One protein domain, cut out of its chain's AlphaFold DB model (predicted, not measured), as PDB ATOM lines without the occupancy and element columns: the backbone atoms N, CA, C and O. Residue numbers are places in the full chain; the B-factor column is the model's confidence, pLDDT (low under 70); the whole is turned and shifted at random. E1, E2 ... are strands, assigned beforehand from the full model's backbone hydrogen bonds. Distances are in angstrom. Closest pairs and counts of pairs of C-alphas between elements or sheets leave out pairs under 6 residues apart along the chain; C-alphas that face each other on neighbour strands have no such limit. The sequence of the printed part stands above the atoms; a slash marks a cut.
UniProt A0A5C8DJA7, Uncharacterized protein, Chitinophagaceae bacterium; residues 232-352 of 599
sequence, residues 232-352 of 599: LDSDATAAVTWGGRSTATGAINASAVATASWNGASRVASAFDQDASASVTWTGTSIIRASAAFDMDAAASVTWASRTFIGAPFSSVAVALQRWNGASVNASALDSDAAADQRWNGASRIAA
ATOM      1  N   LEU A 232     -22.344 -48.123  29.562       49.22
ATOM      2  CA  LEU A 232     -22.398 -48.124  31.028       49.22
ATOM      3  C   LEU A 232     -22.131 -49.550  31.534       49.22
ATOM      4  O   LEU A 232     -23.015 -50.180  32.092       49.22
ATOM      5  N   ASP A 233     -20.922 -50.062  31.325       51.75
ATOM      6  CA  ASP A 233     -20.467 -51.265  32.010       51.75
ATOM      7  C   ASP A 233     -20.111 -50.851  33.444       51.75
ATOM      8  O   ASP A 233     -19.014 -50.373  33.743       51.75
ATOM      9  N   SER A 234     -21.128 -50.854  34.303       52.53
ATOM     10  CA  SER A 234     -21.040 -50.433  35.699       52.53
ATOM     11  C   SER A 234     -21.121 -51.618  36.655       52.53
ATOM     12  O   SER A 234     -21.708 -51.477  37.733       52.53
ATOM     13  N   ASP A 235     -20.484 -52.736  36.294       53.22
ATOM     14  CA  ASP A 235     -20.423 -54.006  37.038       53.22
ATOM     15  C   ASP A 235     -19.959 -53.889  38.516       53.22
ATOM     16  O   ASP A 235     -19.950 -54.869  39.256       53.22
ATOM     17  N   ALA A 236     -19.622 -52.692  39.010       51.19
ATOM     18  CA  ALA A 236     -19.111 -52.455  40.361       51.19
ATOM     19  C   ALA A 236     -19.971 -51.541  41.265       51.19
ATOM     20  O   ALA A 236     -19.555 -51.253  42.390       51.19
ATOM     21  N   THR A 237     -21.147 -51.056  40.844       56.97
ATOM     22  CA  THR A 237     -21.932 -50.103  41.668       56.97
ATOM     23  C   THR A 237     -23.162 -50.726  42.340       56.97
ATOM     24  O   THR A 237     -23.926 -51.475  41.736       56.97
ATOM     25  N   ALA A 238     -23.375 -50.398  43.625       70.94
ATOM     26  CA  ALA A 238     -24.531 -50.853  44.411       70.94
ATOM     27  C   ALA A 238     -25.872 -50.425  43.790       70.94
ATOM     28  O   ALA A 238     -26.862 -51.152  43.873       70.94
ATOM     29  N   ALA A 239     -25.904 -49.257  43.148       75.62
ATOM     30  CA  ALA A 239     -27.063 -48.782  42.419       75.62
ATOM     31  C   ALA A 239     -26.643 -47.998  41.174       75.62
ATOM     32  O   ALA A 239     -25.795 -47.108  41.251       75.62
ATOM     33  N   VAL A 240     -27.309 -48.278  40.058       74.31
ATOM     34  CA  VAL A 240     -27.179 -47.557  38.794       74.31
ATOM     35  C   VAL A 240     -28.473 -46.788  38.582       74.31
ATOM     36  O   VAL A 240     -29.551 -47.374  38.539       74.31
ATOM     37  N   THR A 241     -28.401 -45.462  38.484       76.50
ATOM     38  CA  THR A 241     -29.563 -44.632  38.134       76.50
ATOM     39  C   THR A 241     -29.249 -43.779  36.921       76.50
ATOM     40  O   THR A 241     -28.318 -42.977  36.948       76.50
ATOM     41  N   TRP A 242     -30.052 -43.916  35.868       71.56
ATOM     42  CA  TRP A 242     -29.889 -43.152  34.639       71.56
ATOM     43  C   TRP A 242     -31.129 -42.324  34.302       71.56
ATOM     44  O   TRP A 242     -32.213 -42.869  34.092       71.56
ATOM     45  N   GLY A 243     -30.931 -41.005  34.187       69.88
ATOM     46  CA  GLY A 243     -31.976 -40.029  33.838       69.88
ATOM     47  C   GLY A 243     -31.715 -39.194  32.598       69.88
ATOM     48  O   GLY A 243     -32.416 -38.214  32.358       69.88
ATOM     49  N   GLY A 244     -30.699 -39.558  31.818       64.38
ATOM     50  CA  GLY A 244     -30.312 -38.820  30.623       64.38
ATOM     51  C   GLY A 244     -31.258 -39.013  29.435       64.38
ATOM     52  O   GLY A 244     -32.341 -39.593  29.520       64.38
ATOM     53  N   ARG A 245     -30.815 -38.535  28.272       63.81
ATOM     54  CA  ARG A 245     -31.340 -38.962  26.974       63.81
ATOM     55  C   ARG A 245     -30.266 -39.797  26.287       63.81
ATOM     56  O   ARG A 245     -29.134 -39.339  26.190       63.81
ATOM     57  N   SER A 246     -30.607 -40.993  25.825       62.12
ATOM     58  CA  SER A 246     -29.680 -41.908  25.155       62.12
ATOM     59  C   SER A 246     -30.142 -42.065  23.721       62.12
ATOM     60  O   SER A 246     -31.312 -42.352  23.459       62.12
ATOM     61  N   THR A 247     -29.218 -41.839  22.797       60.47
ATOM     62  CA  THR A 247     -29.335 -42.197  21.383       60.47
ATOM     63  C   THR A 247     -28.250 -43.213  21.053       60.47
ATOM     64  O   THR A 247     -27.481 -43.019  20.114       60.47
ATOM     65  N   ALA A 248     -28.129 -44.251  21.882       59.84
ATOM     66  CA  ALA A 248     -27.163 -45.312  21.661       59.84
ATOM     67  C   ALA A 248     -27.524 -46.091  20.390       59.84
ATOM     68  O   ALA A 248     -28.623 -46.634  20.250       59.84
ATOM     69  N   THR A 249     -26.576 -46.141  19.462       59.31
ATOM     70  CA  THR A 249     -26.626 -47.002  18.276       59.31
ATOM     71  C   THR A 249     -26.111 -48.418  18.556       59.31
ATOM     72  O   THR A 249     -26.345 -49.309  17.746       59.31
ATOM     73  N   GLY A 250     -25.426 -48.624  19.686       63.84
ATOM     74  CA  GLY A 250     -24.898 -49.914  20.136       63.84
ATOM     75  C   GLY A 250     -25.733 -50.575  21.235       63.84
ATOM     76  O   GLY A 250     -26.749 -50.026  21.671       63.84
ATOM     77  N   ALA A 251     -25.276 -51.754  21.668       63.16
ATOM     78  CA  ALA A 251     -25.882 -52.475  22.779       63.16
ATOM     79  C   ALA A 251     -25.691 -51.689  24.082       63.16
ATOM     80  O   ALA A 251     -24.640 -51.076  24.297       63.16
ATOM     81  N   ILE A 252     -26.709 -51.693  24.936       70.56
ATOM     82  CA  ILE A 252     -26.608 -51.188  26.304       70.56
ATOM     83  C   ILE A 252     -26.651 -52.407  27.214       70.56
ATOM     84  O   ILE A 252     -27.673 -53.079  27.243       70.56
ATOM     85  N   ASN A 253     -25.557 -52.664  27.925       73.31
ATOM     86  CA  ASN A 253     -25.540 -53.566  29.069       73.31
ATOM     87  C   ASN A 253     -25.428 -52.694  30.325       73.31
ATOM     88  O   ASN A 253     -24.615 -51.767  30.327       73.31
ATOM     89  N   ALA A 254     -26.282 -52.915  31.319       70.88
ATOM     90  CA  ALA A 254     -26.244 -52.213  32.590       70.88
ATOM     91  C   ALA A 254     -26.504 -53.186  33.745       70.88
ATOM     92  O   ALA A 254     -27.652 -53.371  34.152       70.88
ATOM     93  N   SER A 255     -25.430 -53.727  34.314       74.38
ATOM     94  CA  SER A 255     -25.487 -54.535  35.531       74.38
ATOM     95  C   SER A 255     -25.357 -53.663  36.784       74.38
ATOM     96  O   SER A 255     -24.550 -52.727  36.844       74.38
ATOM     97  N   ALA A 256     -26.133 -53.977  37.819       74.69
ATOM     98  CA  ALA A 256     -26.058 -53.353  39.136       74.69
ATOM     99  C   ALA A 256     -25.988 -54.401  40.252       74.69
ATOM    100  O   ALA A 256     -26.732 -55.381  40.279       74.69
ATOM    101  N   VAL A 257     -25.166 -54.144  41.272       77.06
ATOM    102  CA  VAL A 257     -25.031 -55.074  42.406       77.06
ATOM    103  C   VAL A 257     -26.308 -55.141  43.242       77.06
ATOM    104  O   VAL A 257     -26.518 -56.150  43.897       77.06
ATOM    105  N   ALA A 258     -27.183 -54.129  43.235       83.75
ATOM    106  CA  ALA A 258     -28.490 -54.222  43.897       83.75
ATOM    107  C   ALA A 258     -29.632 -53.613  43.082       83.75
ATOM    108  O   ALA A 258     -30.659 -54.263  42.908       83.75
ATOM    109  N   THR A 259     -29.510 -52.367  42.613       83.31
ATOM    110  CA  THR A 259     -30.631 -51.677  41.944       83.31
ATOM    111  C   THR A 259     -30.229 -51.023  40.631       83.31
ATOM    112  O   THR A 259     -29.342 -50.174  40.622       83.31
ATOM    113  N   ALA A 260     -30.943 -51.337  39.553       81.56
ATOM    114  CA  ALA A 260     -30.876 -50.613  38.289       81.56
ATOM    115  C   ALA A 260     -32.166 -49.803  38.096       81.56
ATOM    116  O   ALA A 260     -33.275 -50.334  38.153       81.56
ATOM    117  N   SER A 261     -32.044 -48.492  37.895       83.81
ATOM    118  CA  SER A 261     -33.186 -47.600  37.694       83.81
ATOM    119  C   SER A 261     -32.995 -46.714  36.472       83.81
ATOM    120  O   SER A 261     -32.001 -45.997  36.344       83.81
ATOM    121  N   TRP A 262     -34.000 -46.691  35.604       79.12
ATOM    122  CA  TRP A 262     -34.019 -45.880  34.395       79.12
ATOM    123  C   TRP A 262     -35.215 -44.925  34.399       79.12
ATOM    124  O   TRP A 262     -36.367 -45.339  34.262       79.12
ATOM    125  N   ASN A 263     -34.959 -43.622  34.520       79.31
ATOM    126  CA  ASN A 263     -35.985 -42.570  34.484       79.31
ATOM    127  C   ASN A 263     -35.840 -41.611  33.286       79.31
ATOM    128  O   ASN A 263     -36.639 -40.687  33.135       79.31
ATOM    129  N   GLY A 264     -34.859 -41.837  32.410       69.25
ATOM    130  CA  GLY A 264     -34.597 -40.991  31.246       69.25
ATOM    131  C   GLY A 264     -35.309 -41.414  29.952       69.25
ATOM    132  O   GLY A 264     -36.007 -42.427  29.878       69.25
ATOM    133  N   ALA A 265     -35.090 -40.652  28.878       65.44
ATOM    134  CA  ALA A 265     -35.643 -40.931  27.551       65.44
ATOM    135  C   ALA A 265     -34.638 -41.710  26.682       65.44
ATOM    136  O   ALA A 265     -33.623 -41.161  26.256       65.44
ATOM    137  N   SER A 266     -34.924 -42.977  26.378       62.12
ATOM    138  CA  SER A 266     -34.035 -43.829  25.572       62.12
ATOM    139  C   SER A 266     -34.540 -44.072  24.146       62.12
ATOM    140  O   SER A 266     -35.736 -44.286  23.936       62.12
ATOM    141  N   ARG A 267     -33.616 -44.073  23.179       57.72
ATOM    142  CA  ARG A 267     -33.716 -44.739  21.874       57.72
ATOM    143  C   ARG A 267     -32.505 -45.666  21.754       57.72
ATOM    144  O   ARG A 267     -31.402 -45.181  21.520       57.72
ATOM    145  N   VAL A 268     -32.727 -46.964  21.926       60.69
ATOM    146  CA  VAL A 268     -31.709 -48.016  21.756       60.69
ATOM    147  C   VAL A 268     -31.896 -48.625  20.376       60.69
ATOM    148  O   VAL A 268     -33.048 -48.842  20.010       60.69
ATOM    149  N   ALA A 269     -30.820 -48.843  19.616       52.28
ATOM    150  CA  ALA A 269     -30.907 -49.306  18.227       52.28
ATOM    151  C   ALA A 269     -30.601 -50.797  18.011       52.28
ATOM    152  O   ALA A 269     -31.033 -51.318  16.989       52.28
ATOM    153  N   SER A 270     -29.891 -51.481  18.921       65.12
ATOM    154  CA  SER A 270     -29.506 -52.891  18.729       65.12
ATOM    155  C   SER A 270     -29.998 -53.820  19.842       65.12
ATOM    156  O   SER A 270     -31.049 -54.415  19.648       65.12
ATOM    157  N   ALA A 271     -29.314 -53.928  20.984       69.19
ATOM    158  CA  ALA A 271     -29.674 -54.819  22.099       69.19
ATOM    159  C   ALA A 271     -29.697 -54.077  23.443       69.19
ATOM    160  O   ALA A 271     -29.048 -53.033  23.590       69.19
ATOM    161  N   PHE A 272     -30.445 -54.603  24.409       74.81
ATOM    162  CA  PHE A 272     -30.539 -54.038  25.750       74.81
ATOM    163  C   PHE A 272     -30.570 -55.149  26.794       74.81
ATOM    164  O   PHE A 272     -31.412 -56.034  26.691       74.81
ATOM    165  N   ASP A 273     -29.686 -55.055  27.774       79.00
ATOM    166  CA  ASP A 273     -29.529 -56.019  28.856       79.00
ATOM    167  C   ASP A 273     -29.428 -55.259  30.189       79.00
ATOM    168  O   ASP A 273     -28.683 -54.271  30.294       79.00
ATOM    169  N   GLN A 274     -30.246 -55.636  31.169       76.25
ATOM    170  CA  GLN A 274     -30.307 -54.992  32.478       76.25
ATOM    171  C   GLN A 274     -30.446 -56.013  33.595       76.25
ATOM    172  O   GLN A 274     -31.543 -56.500  33.866       76.25
ATOM    173  N   ASP A 275     -29.360 -56.156  34.346       81.56
ATOM    174  CA  ASP A 275     -29.281 -57.096  35.450       81.56
ATOM    175  C   ASP A 275     -29.162 -56.367  36.781       81.56
ATOM    176  O   ASP A 275     -28.354 -55.450  36.961       81.56
ATOM    177  N   ALA A 276     -29.936 -56.795  37.773       81.50
ATOM    178  CA  ALA A 276     -29.732 -56.358  39.145       81.50
ATOM    179  C   ALA A 276     -29.968 -57.479  40.154       81.50
ATOM    180  O   ALA A 276     -30.979 -58.171  40.121       81.50
ATOM    181  N   SER A 277     -29.108 -57.609  41.166       83.56
ATOM    182  CA  SER A 277     -29.326 -58.664  42.173       83.56
ATOM    183  C   SER A 277     -30.593 -58.464  43.018       83.56
ATOM    184  O   SER A 277     -31.064 -59.420  43.625       83.56
ATOM    185  N   ALA A 278     -31.163 -57.251  43.080       87.00
ATOM    186  CA  ALA A 278     -32.403 -56.991  43.806       87.00
ATOM    187  C   ALA A 278     -33.506 -56.434  42.905       87.00
ATOM    188  O   ALA A 278     -34.544 -57.073  42.773       87.00
ATOM    189  N   SER A 279     -33.341 -55.258  42.295       87.25
ATOM    190  CA  SER A 279     -34.450 -54.647  41.550       87.25
ATOM    191  C   SER A 279     -34.046 -53.912  40.284       87.25
ATOM    192  O   SER A 279     -33.070 -53.165  40.276       87.25
ATOM    193  N   VAL A 280     -34.870 -54.063  39.250       85.50
ATOM    194  CA  VAL A 280     -34.807 -53.274  38.021       85.50
ATOM    195  C   VAL A 280     -36.098 -52.465  37.897       85.50
ATOM    196  O   VAL A 280     -37.205 -53.001  37.979       85.50
ATOM    197  N   THR A 281     -35.981 -51.146  37.742       86.88
ATOM    198  CA  THR A 281     -37.132 -50.239  37.621       86.88
ATOM    199  C   THR A 281     -37.002 -49.316  36.419       86.88
ATOM    200  O   THR A 281     -36.054 -48.542  36.304       86.88
ATOM    201  N   TRP A 282     -38.023 -49.307  35.569       83.62
ATOM    202  CA  TRP A 282     -38.141 -48.390  34.446       83.62
ATOM    203  C   TRP A 282     -39.309 -47.425  34.632       83.62
ATOM    204  O   TRP A 282     -40.462 -47.836  34.699       83.62
ATOM    205  N   THR A 283     -39.039 -46.123  34.643       82.00
ATOM    206  CA  THR A 283     -40.054 -45.055  34.775       82.00
ATOM    207  C   THR A 283     -39.952 -43.972  33.697       82.00
ATOM    208  O   THR A 283     -40.763 -43.048  33.666       82.00
ATOM    209  N   GLY A 284     -38.969 -44.073  32.796       73.00
ATOM    210  CA  GLY A 284     -38.753 -43.106  31.719       73.00
ATOM    211  C   GLY A 284     -39.884 -43.050  30.685       73.00
ATOM    212  O   GLY A 284     -40.708 -43.949  30.581       73.00
ATOM    213  N   THR A 285     -39.916 -42.000  29.863       66.62
ATOM    214  CA  THR A 285     -40.967 -41.761  28.848       66.62
ATOM    215  C   THR A 285     -40.638 -42.343  27.460       66.62
ATOM    216  O   THR A 285     -41.007 -41.762  26.438       66.62
ATOM    217  N   SER A 286     -39.866 -43.429  27.389       61.81
ATOM    218  CA  SER A 286     -39.194 -43.896  26.163       61.81
ATOM    219  C   SER A 286     -40.100 -44.603  25.144       61.81
ATOM    220  O   SER A 286     -41.104 -45.211  25.502       61.81
ATOM    221  N   ILE A 287     -39.657 -44.573  23.877       56.69
ATOM    222  CA  ILE A 287     -39.954 -45.583  22.849       56.69
ATOM    223  C   ILE A 287     -38.658 -46.375  22.663       56.69
ATOM    224  O   ILE A 287     -37.725 -45.866  22.033       56.69
ATOM    225  N   ILE A 288     -38.577 -47.586  23.209       62.97
ATOM    226  CA  ILE A 288     -37.470 -48.494  22.873       62.97
ATOM    227  C   ILE A 288     -37.703 -49.005  21.447       62.97
ATOM    228  O   ILE A 288     -38.853 -49.219  21.075       62.97
ATOM    229  N   ARG A 289     -36.640 -49.093  20.636       62.38
ATOM    230  CA  ARG A 289     -36.630 -49.689  19.288       62.38
ATOM    231  C   ARG A 289     -35.459 -50.655  19.156       62.38
ATOM    232  O   ARG A 289     -34.554 -50.418  18.365       62.38
ATOM    233  N   ALA A 290     -35.462 -51.715  19.952       62.53
ATOM    234  CA  ALA A 290     -34.407 -52.715  19.871       62.53
ATOM    235  C   ALA A 290     -34.581 -53.547  18.589       62.53
ATOM    236  O   ALA A 290     -35.675 -54.047  18.315       62.53
ATOM    237  N   SER A 291     -33.520 -53.660  17.784       64.75
ATOM    238  CA  SER A 291     -33.489 -54.570  16.632       64.75
ATOM    239  C   SER A 291     -33.080 -56.000  17.016       64.75
ATOM    240  O   SER A 291     -33.116 -56.880  16.162       64.75
ATOM    241  N   ALA A 292     -32.667 -56.218  18.268       71.00
ATOM    242  CA  ALA A 292     -32.282 -57.486  18.887       71.00
ATOM    243  C   ALA A 292     -32.891 -57.602  20.303       71.00
ATOM    244  O   ALA A 292     -33.645 -56.718  20.714       71.00
ATOM    245  N   ALA A 293     -32.606 -58.706  21.002       75.75
ATOM    246  CA  ALA A 293     -33.229 -59.063  22.278       75.75
ATOM    247  C   ALA A 293     -33.149 -57.944  23.334       75.75
ATOM    248  O   ALA A 293     -32.171 -57.190  23.402       75.75
ATOM    249  N   PHE A 294     -34.218 -57.849  24.121       77.88
ATOM    250  CA  PHE A 294     -34.333 -56.992  25.290       77.88
ATOM    251  C   PHE A 294     -34.513 -57.887  26.515       77.88
ATOM    252  O   PHE A 294     -35.495 -58.627  26.550       77.88
ATOM    253  N   ASP A 295     -33.592 -57.802  27.473       83.50
ATOM    254  CA  ASP A 295     -33.599 -58.608  28.696       83.50
ATOM    255  C   ASP A 295     -33.614 -57.734  29.957       83.50
ATOM    256  O   ASP A 295     -33.068 -56.621  29.970       83.50
ATOM    257  N   MET A 296     -34.299 -58.207  30.994       83.38
ATOM    258  CA  MET A 296     -34.421 -57.534  32.288       83.38
ATOM    259  C   MET A 296     -34.510 -58.560  33.413       83.38
ATOM    260  O   MET A 296     -35.605 -59.061  33.698       83.38
ATOM    261  N   ASP A 297     -33.411 -58.738  34.141       85.06
ATOM    262  CA  ASP A 297     -33.334 -59.726  35.205       85.06
ATOM    263  C   ASP A 297     -33.135 -59.093  36.580       85.06
ATOM    264  O   ASP A 297     -32.257 -58.258  36.827       85.06
ATOM    265  N   ALA A 298     -33.979 -59.507  37.530       85.00
ATOM    266  CA  ALA A 298     -33.836 -59.097  38.919       85.00
ATOM    267  C   ALA A 298     -34.221 -60.180  39.920       85.00
ATOM    268  O   ALA A 298     -35.301 -60.754  39.832       85.00
ATOM    269  N   ALA A 299     -33.439 -60.397  40.983       83.81
ATOM    270  CA  ALA A 299     -33.857 -61.405  41.959       83.81
ATOM    271  C   ALA A 299     -35.135 -60.995  42.718       83.81
ATOM    272  O   ALA A 299     -36.017 -61.816  42.917       83.81
ATOM    273  N   ALA A 300     -35.305 -59.737  43.134       86.62
ATOM    274  CA  ALA A 300     -36.497 -59.336  43.889       86.62
ATOM    275  C   ALA A 300     -37.614 -58.801  42.987       86.62
ATOM    276  O   ALA A 300     -38.731 -59.316  43.040       86.62
ATOM    277  N   SER A 301     -37.365 -57.764  42.181       88.00
ATOM    278  CA  SER A 301     -38.453 -57.156  41.410       88.00
ATOM    279  C   SER A 301     -38.061 -56.505  40.094       88.00
ATOM    280  O   SER A 301     -37.135 -55.694  40.062       88.00
ATOM    281  N   VAL A 302     -38.887 -56.718  39.073       87.00
ATOM    282  CA  VAL A 302     -38.866 -55.982  37.805       87.00
ATOM    283  C   VAL A 302     -40.126 -55.119  37.721       87.00
ATOM    284  O   VAL A 302     -41.250 -55.607  37.840       87.00
ATOM    285  N   THR A 303     -39.965 -53.805  37.569       88.50
ATOM    286  CA  THR A 303     -41.093 -52.876  37.396       88.50
ATOM    287  C   THR A 303     -40.910 -52.027  36.156       88.50
ATOM    288  O   THR A 303     -39.930 -51.298  36.027       88.50
ATOM    289  N   TRP A 304     -41.916 -52.029  35.294       84.56
ATOM    290  CA  TRP A 304     -41.981 -51.172  34.125       84.56
ATOM    291  C   TRP A 304     -43.148 -50.196  34.214       84.56
ATOM    292  O   TRP A 304     -44.285 -50.594  34.427       84.56
ATOM    293  N   ALA A 305     -42.894 -48.911  34.002       83.69
ATOM    294  CA  ALA A 305     -43.895 -47.845  34.030       83.69
ATOM    295  C   ALA A 305     -43.746 -46.853  32.859       83.69
ATOM    296  O   ALA A 305     -44.238 -45.728  32.925       83.69
ATOM    297  N   SER A 306     -43.057 -47.246  31.779       76.56
ATOM    298  CA  SER A 306     -42.864 -46.399  30.589       76.56
ATOM    299  C   SER A 306     -44.038 -46.463  29.611       76.56
ATOM    300  O   SER A 306     -44.801 -47.423  29.579       76.56
ATOM    301  N   ARG A 307     -44.160 -45.455  28.738       72.12
ATOM    302  CA  ARG A 307     -45.223 -45.386  27.725       72.12
ATOM    303  C   ARG A 307     -45.199 -46.557  26.743       72.12
ATOM    304  O   ARG A 307     -46.221 -47.218  26.611       72.12
ATOM    305  N   THR A 308     -44.097 -46.808  26.034       73.31
ATOM    306  CA  THR A 308     -44.151 -47.709  24.870       73.31
ATOM    307  C   THR A 308     -42.861 -48.505  24.657       73.31
ATOM    308  O   THR A 308     -41.780 -47.934  24.531       73.31
ATOM    309  N   PHE A 309     -42.987 -49.824  24.522       71.06
ATOM    310  CA  PHE A 309     -41.940 -50.711  24.010       71.06
ATOM    311  C   PHE A 309     -42.247 -51.100  22.555       71.06
ATOM    312  O   PHE A 309     -43.397 -51.407  22.241       71.06
ATOM    313  N   ILE A 310     -41.253 -51.062  21.663       68.69
ATOM    314  CA  ILE A 310     -41.356 -51.529  20.270       68.69
ATOM    315  C   ILE A 310     -40.073 -52.301  19.944       68.69
ATOM    316  O   ILE A 310     -38.997 -51.717  20.024       68.69
ATOM    317  N   GLY A 311     -40.120 -53.564  19.537       68.56
ATOM    318  CA  GLY A 311     -38.874 -54.236  19.168       68.56
ATOM    319  C   GLY A 311     -38.933 -55.741  18.991       68.56
ATOM    320  O   GLY A 311     -39.998 -56.327  18.806       68.56
ATOM    321  N   ALA A 312     -37.733 -56.317  18.999       69.00
ATOM    322  CA  ALA A 312     -37.440 -57.743  18.916       69.00
ATOM    323  C   ALA A 312     -37.934 -58.508  20.183       69.00
ATOM    324  O   ALA A 312     -38.781 -57.963  20.899       69.00
ATOM    325  N   PRO A 313     -37.510 -59.761  20.462       78.69
ATOM    326  CA  PRO A 313     -38.072 -60.508  21.584       78.69
ATOM    327  C   PRO A 313     -37.754 -59.826  22.922       78.69
ATOM    328  O   PRO A 313     -36.647 -59.320  23.120       78.69
ATOM    329  N   PHE A 314     -38.758 -59.790  23.794       79.25
ATOM    330  CA  PHE A 314     -38.683 -59.283  25.161       79.25
ATOM    331  C   PHE A 314     -38.631 -60.473  26.119       79.25
ATOM    332  O   PHE A 314     -39.520 -61.320  26.062       79.25
ATOM    333  N   SER A 315     -37.614 -60.500  26.974       83.19
ATOM    334  CA  SER A 315     -37.459 -61.420  28.098       83.19
ATOM    335  C   SER A 315     -37.445 -60.616  29.396       83.19
ATOM    336  O   SER A 315     -36.957 -59.482  29.430       83.19
ATOM    337  N   SER A 316     -38.011 -61.178  30.459       80.56
ATOM    338  CA  SER A 316     -37.773 -60.668  31.806       80.56
ATOM    339  C   SER A 316     -37.926 -61.759  32.851       80.56
ATOM    340  O   SER A 316     -38.973 -62.416  32.896       80.56
ATOM    341  N   VAL A 317     -36.963 -61.866  33.765       81.31
ATOM    342  CA  VAL A 317     -37.016 -62.813  34.882       81.31
ATOM    343  C   VAL A 317     -37.028 -62.068  36.215       81.31
ATOM    344  O   VAL A 317     -36.191 -61.208  36.494       81.31
ATOM    345  N   ALA A 318     -37.986 -62.393  37.093       80.06
ATOM    346  CA  ALA A 318     -37.922 -61.939  38.484       80.06
ATOM    347  C   ALA A 318     -38.321 -62.994  39.513       80.06
ATOM    348  O   ALA A 318     -39.399 -63.572  39.436       80.06
ATOM    349  N   VAL A 319     -37.528 -63.198  40.570       77.56
ATOM    350  CA  VAL A 319     -37.882 -64.247  41.548       77.56
ATOM    351  C   VAL A 319     -39.117 -63.861  42.366       77.56
ATOM    352  O   VAL A 319     -39.947 -64.727  42.606       77.56
ATOM    353  N   ALA A 320     -39.320 -62.605  42.778       81.81
ATOM    354  CA  ALA A 320     -40.493 -62.271  43.602       81.81
ATOM    355  C   ALA A 320     -41.616 -61.541  42.848       81.81
ATOM    356  O   ALA A 320     -42.762 -61.982  42.896       81.81
ATOM    357  N   LEU A 321     -41.335 -60.419  42.186       86.06
ATOM    358  CA  LEU A 321     -42.394 -59.531  41.698       86.06
ATOM    359  C   LEU A 321     -42.114 -58.970  40.302       86.06
ATOM    360  O   LEU A 321     -41.113 -58.284  40.102       86.06
ATOM    361  N   GLN A 322     -43.069 -59.120  39.388       87.25
ATOM    362  CA  GLN A 322     -43.081 -58.416  38.108       87.25
ATOM    363  C   GLN A 322     -44.317 -57.528  37.981       87.25
ATOM    364  O   GLN A 322     -45.451 -57.939  38.235       87.25
ATOM    365  N   ARG A 323     -44.100 -56.267  37.599       87.88
ATOM    366  CA  ARG A 323     -45.181 -55.304  37.366       87.88
ATOM    367  C   ARG A 323     -44.982 -54.562  36.065       87.88
ATOM    368  O   ARG A 323     -44.075 -53.741  35.945       87.88
ATOM    369  N   TRP A 324     -45.918 -54.750  35.150       86.25
ATOM    370  CA  TRP A 324     -46.031 -53.961  33.942       86.25
ATOM    371  C   TRP A 324     -47.150 -52.928  34.068       86.25
ATOM    372  O   TRP A 324     -48.332 -53.240  33.993       86.25
ATOM    373  N   ASN A 325     -46.773 -51.667  34.238       85.94
ATOM    374  CA  ASN A 325     -47.649 -50.492  34.265       85.94
ATOM    375  C   ASN A 325     -47.489 -49.623  33.011       85.94
ATOM    376  O   ASN A 325     -47.922 -48.470  32.996       85.94
ATOM    377  N   GLY A 326     -46.798 -50.130  31.987       79.69
ATOM    378  CA  GLY A 326     -46.573 -49.376  30.763       79.69
ATOM    379  C   GLY A 326     -47.832 -49.242  29.914       79.69
ATOM    380  O   GLY A 326     -48.767 -50.017  30.072       79.69
ATOM    381  N   ALA A 327     -47.873 -48.276  28.993       79.88
ATOM    382  CA  ALA A 327     -49.076 -48.074  28.176       79.88
ATOM    383  C   ALA A 327     -49.200 -49.107  27.041       79.88
ATOM    384  O   ALA A 327     -50.310 -49.548  26.753       79.88
ATOM    385  N   SER A 328     -48.090 -49.502  26.400       81.88
ATOM    386  CA  SER A 328     -48.110 -50.480  25.300       81.88
ATOM    387  C   SER A 328     -46.793 -51.250  25.093       81.88
ATOM    388  O   SER A 328     -45.728 -50.628  25.083       81.88
ATOM    389  N   VAL A 329     -46.866 -52.546  24.784       82.25
ATOM    390  CA  VAL A 329     -45.770 -53.388  24.263       82.25
ATOM    391  C   VAL A 329     -46.061 -53.787  22.825       82.25
ATOM    392  O   VAL A 329     -47.173 -54.198  22.519       82.25
ATOM    393  N   ASN A 330     -45.075 -53.662  21.945       83.31
ATOM    394  CA  ASN A 330     -45.105 -54.204  20.593       83.31
ATOM    395  C   ASN A 330     -43.834 -55.031  20.368       83.31
ATOM    396  O   ASN A 330     -42.780 -54.456  20.095       83.31
ATOM    397  N   ALA A 331     -43.920 -56.345  20.557       81.81
ATOM    398  CA  ALA A 331     -42.771 -57.247  20.546       81.81
ATOM    399  C   ALA A 331     -42.946 -58.361  19.508       81.81
ATOM    400  O   ALA A 331     -44.068 -58.778  19.207       81.81
ATOM    401  N   SER A 332     -41.838 -58.871  18.967       82.75
ATOM    402  CA  SER A 332     -41.901 -60.066  18.117       82.75
ATOM    403  C   SER A 332     -42.272 -61.312  18.921       82.75
ATOM    404  O   SER A 332     -43.022 -62.138  18.423       82.75
ATOM    405  N   ALA A 333     -41.793 -61.419  20.160       81.69
ATOM    406  CA  ALA A 333     -42.195 -62.421  21.146       81.69
ATOM    407  C   ALA A 333     -42.068 -61.822  22.555       81.69
ATOM    408  O   ALA A 333     -41.300 -60.871  22.741       81.69
ATOM    409  N   LEU A 334     -42.820 -62.359  23.511       84.00
ATOM    410  CA  LEU A 334     -42.743 -62.009  24.924       84.00
ATOM    411  C   LEU A 334     -42.575 -63.286  25.742       84.00
ATOM    412  O   LEU A 334     -43.394 -64.189  25.599       84.00
ATOM    413  N   ASP A 335     -41.541 -63.317  26.571       86.25
ATOM    414  CA  ASP A 335     -41.254 -64.381  27.530       86.25
ATOM    415  C   ASP A 335     -41.100 -63.745  28.917       86.25
ATOM    416  O   ASP A 335     -40.347 -62.778  29.080       86.25
ATOM    417  N   SER A 336     -41.876 -64.188  29.904       82.81
ATOM    418  CA  SER A 336     -41.846 -63.577  31.234       82.81
ATOM    419  C   SER A 336     -42.035 -64.578  32.360       82.81
ATOM    420  O   SER A 336     -43.124 -65.131  32.530       82.81
ATOM    421  N   ASP A 337     -41.015 -64.667  33.213       83.06
ATOM    422  CA  ASP A 337     -40.946 -65.635  34.304       83.06
ATOM    423  C   ASP A 337     -40.929 -64.942  35.664       83.06
ATOM    424  O   ASP A 337     -40.050 -64.124  35.963       83.06
ATOM    425  N   ALA A 338     -41.858 -65.315  36.551       79.69
ATOM    426  CA  ALA A 338     -41.796 -64.874  37.938       79.69
ATOM    427  C   ALA A 338     -42.239 -65.907  38.966       79.69
ATOM    428  O   ALA A 338     -43.240 -66.607  38.809       79.69
ATOM    429  N   ALA A 339     -41.537 -65.954  40.102       75.00
ATOM    430  CA  ALA A 339     -41.814 -66.982  41.101       75.00
ATOM    431  C   ALA A 339     -42.948 -66.642  42.092       75.00
ATOM    432  O   ALA A 339     -43.382 -67.550  42.800       75.00
ATOM    433  N   ALA A 340     -43.454 -65.401  42.183       82.75
ATOM    434  CA  ALA A 340     -44.549 -65.097  43.122       82.75
ATOM    435  C   ALA A 340     -45.708 -64.263  42.553       82.75
ATOM    436  O   ALA A 340     -46.835 -64.746  42.566       82.75
ATOM    437  N   ASP A 341     -45.498 -63.033  42.082       85.12
ATOM    438  CA  ASP A 341     -46.602 -62.156  41.635       85.12
ATOM    439  C   ASP A 341     -46.248 -61.470  40.314       85.12
ATOM    440  O   ASP A 341     -45.262 -60.733  40.234       85.12
ATOM    441  N   GLN A 342     -47.067 -61.700  39.291       87.00
ATOM    442  CA  GLN A 342     -47.010 -61.008  38.012       87.00
ATOM    443  C   GLN A 342     -48.279 -60.195  37.785       87.00
ATOM    444  O   GLN A 342     -49.400 -60.710  37.859       87.00
ATOM    445  N   ARG A 343     -48.113 -58.910  37.453       88.81
ATOM    446  CA  ARG A 343     -49.234 -58.030  37.101       88.81
ATOM    447  C   ARG A 343     -48.984 -57.270  35.822       88.81
ATOM    448  O   ARG A 343     -47.996 -56.544  35.720       88.81
ATOM    449  N   TRP A 344     -49.949 -57.333  34.918       87.56
ATOM    450  CA  TRP A 344     -49.917 -56.630  33.648       87.56
ATOM    451  C   TRP A 344     -51.073 -55.642  33.517       87.56
ATOM    452  O   TRP A 344     -52.230 -56.035  33.540       87.56
ATOM    453  N   ASN A 345     -50.787 -54.352  33.359       86.56
ATOM    454  CA  ASN A 345     -51.787 -53.277  33.262       86.56
ATOM    455  C   ASN A 345     -51.772 -52.545  31.905       86.56
ATOM    456  O   ASN A 345     -52.547 -51.611  31.710       86.56
ATOM    457  N   GLY A 346     -50.880 -52.929  30.986       83.06
ATOM    458  CA  GLY A 346     -50.649 -52.242  29.709       83.06
ATOM    459  C   GLY A 346     -51.257 -52.937  28.499       83.06
ATOM    460  O   GLY A 346     -51.609 -54.106  28.563       83.06
ATOM    461  N   ALA A 347     -51.346 -52.253  27.357       81.12
ATOM    462  CA  ALA A 347     -51.684 -52.930  26.107       81.12
ATOM    463  C   ALA A 347     -50.494 -53.756  25.574       81.12
ATOM    464  O   ALA A 347     -49.343 -53.363  25.752       81.12
ATOM    465  N   SER A 348     -50.756 -54.844  24.859       79.81
ATOM    466  CA  SER A 348     -49.750 -55.722  24.257       79.81
ATOM    467  C   SER A 348     -50.126 -56.059  22.819       79.81
ATOM    468  O   SER A 348     -51.277 -56.355  22.515       79.81
ATOM    469  N   ARG A 349     -49.142 -56.008  21.925       78.75
ATOM    470  CA  ARG A 349     -49.190 -56.476  20.539       78.75
ATOM    471  C   ARG A 349     -47.998 -57.391  20.320       78.75
ATOM    472  O   ARG A 349     -46.860 -56.943  20.435       78.75
ATOM    473  N   ILE A 350     -48.256 -58.662  20.054       78.56
ATOM    474  CA  ILE A 350     -47.232 -59.703  20.027       78.56
ATOM    475  C   ILE A 350     -47.349 -60.454  18.708       78.56
ATOM    476  O   ILE A 350     -48.394 -61.025  18.397       78.56
ATOM    477  N   ALA A 351     -46.288 -60.400  17.906       70.00
ATOM    478  CA  ALA A 351     -46.328 -60.897  16.534       70.00
ATOM    479  C   ALA A 351     -46.171 -62.424  16.418       70.00
ATOM    480  O   ALA A 351     -46.662 -62.992  15.450       70.00
ATOM    481  N   ALA A 352     -45.484 -63.078  17.358       75.88
ATOM    482  CA  ALA A 352     -45.272 -64.525  17.346       75.88
ATOM    483  C   ALA A 352     -45.835 -65.189  18.610       75.88
ATOM    484  O   ALA A 352     -46.976 -65.643  18.589       75.88
TER     485      ALA A 352
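What this domain is: This is residues 232 to 352 of the 599 residues of an uncharacterized protein of Chitinophagaceae bacterium (UniProt A0A5C8DJA7). The chain is wound as a solenoid, in stacked turns that are roughly triangular in section: two flat sheets make a V, and a third, smaller sheet closes its wide side over the later turns. In the earlier turns, unnamed stretches, residues 243 to 251 and 263 to 271, take the place of strands on that third side. The printed part has 121 residues and 15 named strands, E1 to E15 in order along the chain, with no named helix; the class is all strand, with 65 of the 121 residues in named strands. The sheets run E1 E3 E5 E8 E11 E14, then E2 E4 E7 E10 E13, then E6 E9 E12 E15, each with its strands all parallel. The whole is compact, with a radius of gyration of the C-alphas of 13.0 A and spans of 37 by 35 by 20 A.

How they stand to each other: The largest sheet runs from edge strand E1, residues 239 to 242, through E3, 259 to 262, E5, 279 to 282, E8, 301 to 304, and E11, 321 to 324, to edge strand E14, 341 to 344. E1 and E3 are parallel at 3 degrees, with N 240 and O 259 within hydrogen-bond range at 2.8 A; E11 and E14 are parallel at 2 degrees, with N 324 and O 343 at 2.8 A. The second sheet runs from edge strand E2, residues 252 to 256, through E4, 272 to 276, E7, 294 to 298, and E10, 314 to 318, to edge strand E13, 334 to 338. E2 and E4 are parallel at 1 degree, with N 256 and O 275 at 2.8 A; E10 and E13 are parallel at 1 degree, with N 318 and O 337 at 2.9 A. These two sheets form a sandwich, two sheets face to face, with 62 pairs of C-alphas within 10 A and their best planes 41 degrees apart. The closest C-alphas of E5 and E7 are those of Ser 279 and Ala 298, 5.2 A apart. The third sheet runs from edge strand E6, residues 287 to 290, through E9, 308 to 311, and E12, 328 to 331, to edge strand E15, 347 to 350. E6 and E9 are parallel at 15 degrees, with N 310 and O 288 at 3.1 A; E12 and E15 are parallel at 9 degrees, with N 349 and O 329 at 2.7 A. E14 runs on into E15 across a break of 2 residues, at 92 degrees. Outside the named strands, residues 245 to 246 pair with residues 265 to 266, parallel.

Where its parts are: E1 begins at C-alpha 239, (-27.063, -48.782, 42.419), and is 10.0 A long. The longer strands are E2 at 13.0 A, E4 at 13.6 A, E7 at 13.8 A, E10 at 13.6 A and E13 at 13.4 A. E7, with its centre nearest to the mean of the C-alphas at 5.8 A, begins at C-alpha 294, (-34.333, -56.992, 25.290). E15 is 10.1 A long and ends at C-alpha 350, (-47.232, -59.703, 20.027).

The domain as a whole: The two C-alphas farthest apart are those of Ala 236 and Ala 351, 37.1 A. The printed part has no cut and no long link; the links E1 to E2 and E3 to E4 are short, with 9 residues each, and the others are tight. The mean pLDDT of the printed part is 75.5. Confidence is under 70 in residues 232 to 237, 243 to 251, 264 to 271, 285 to 291 and 310 to 312.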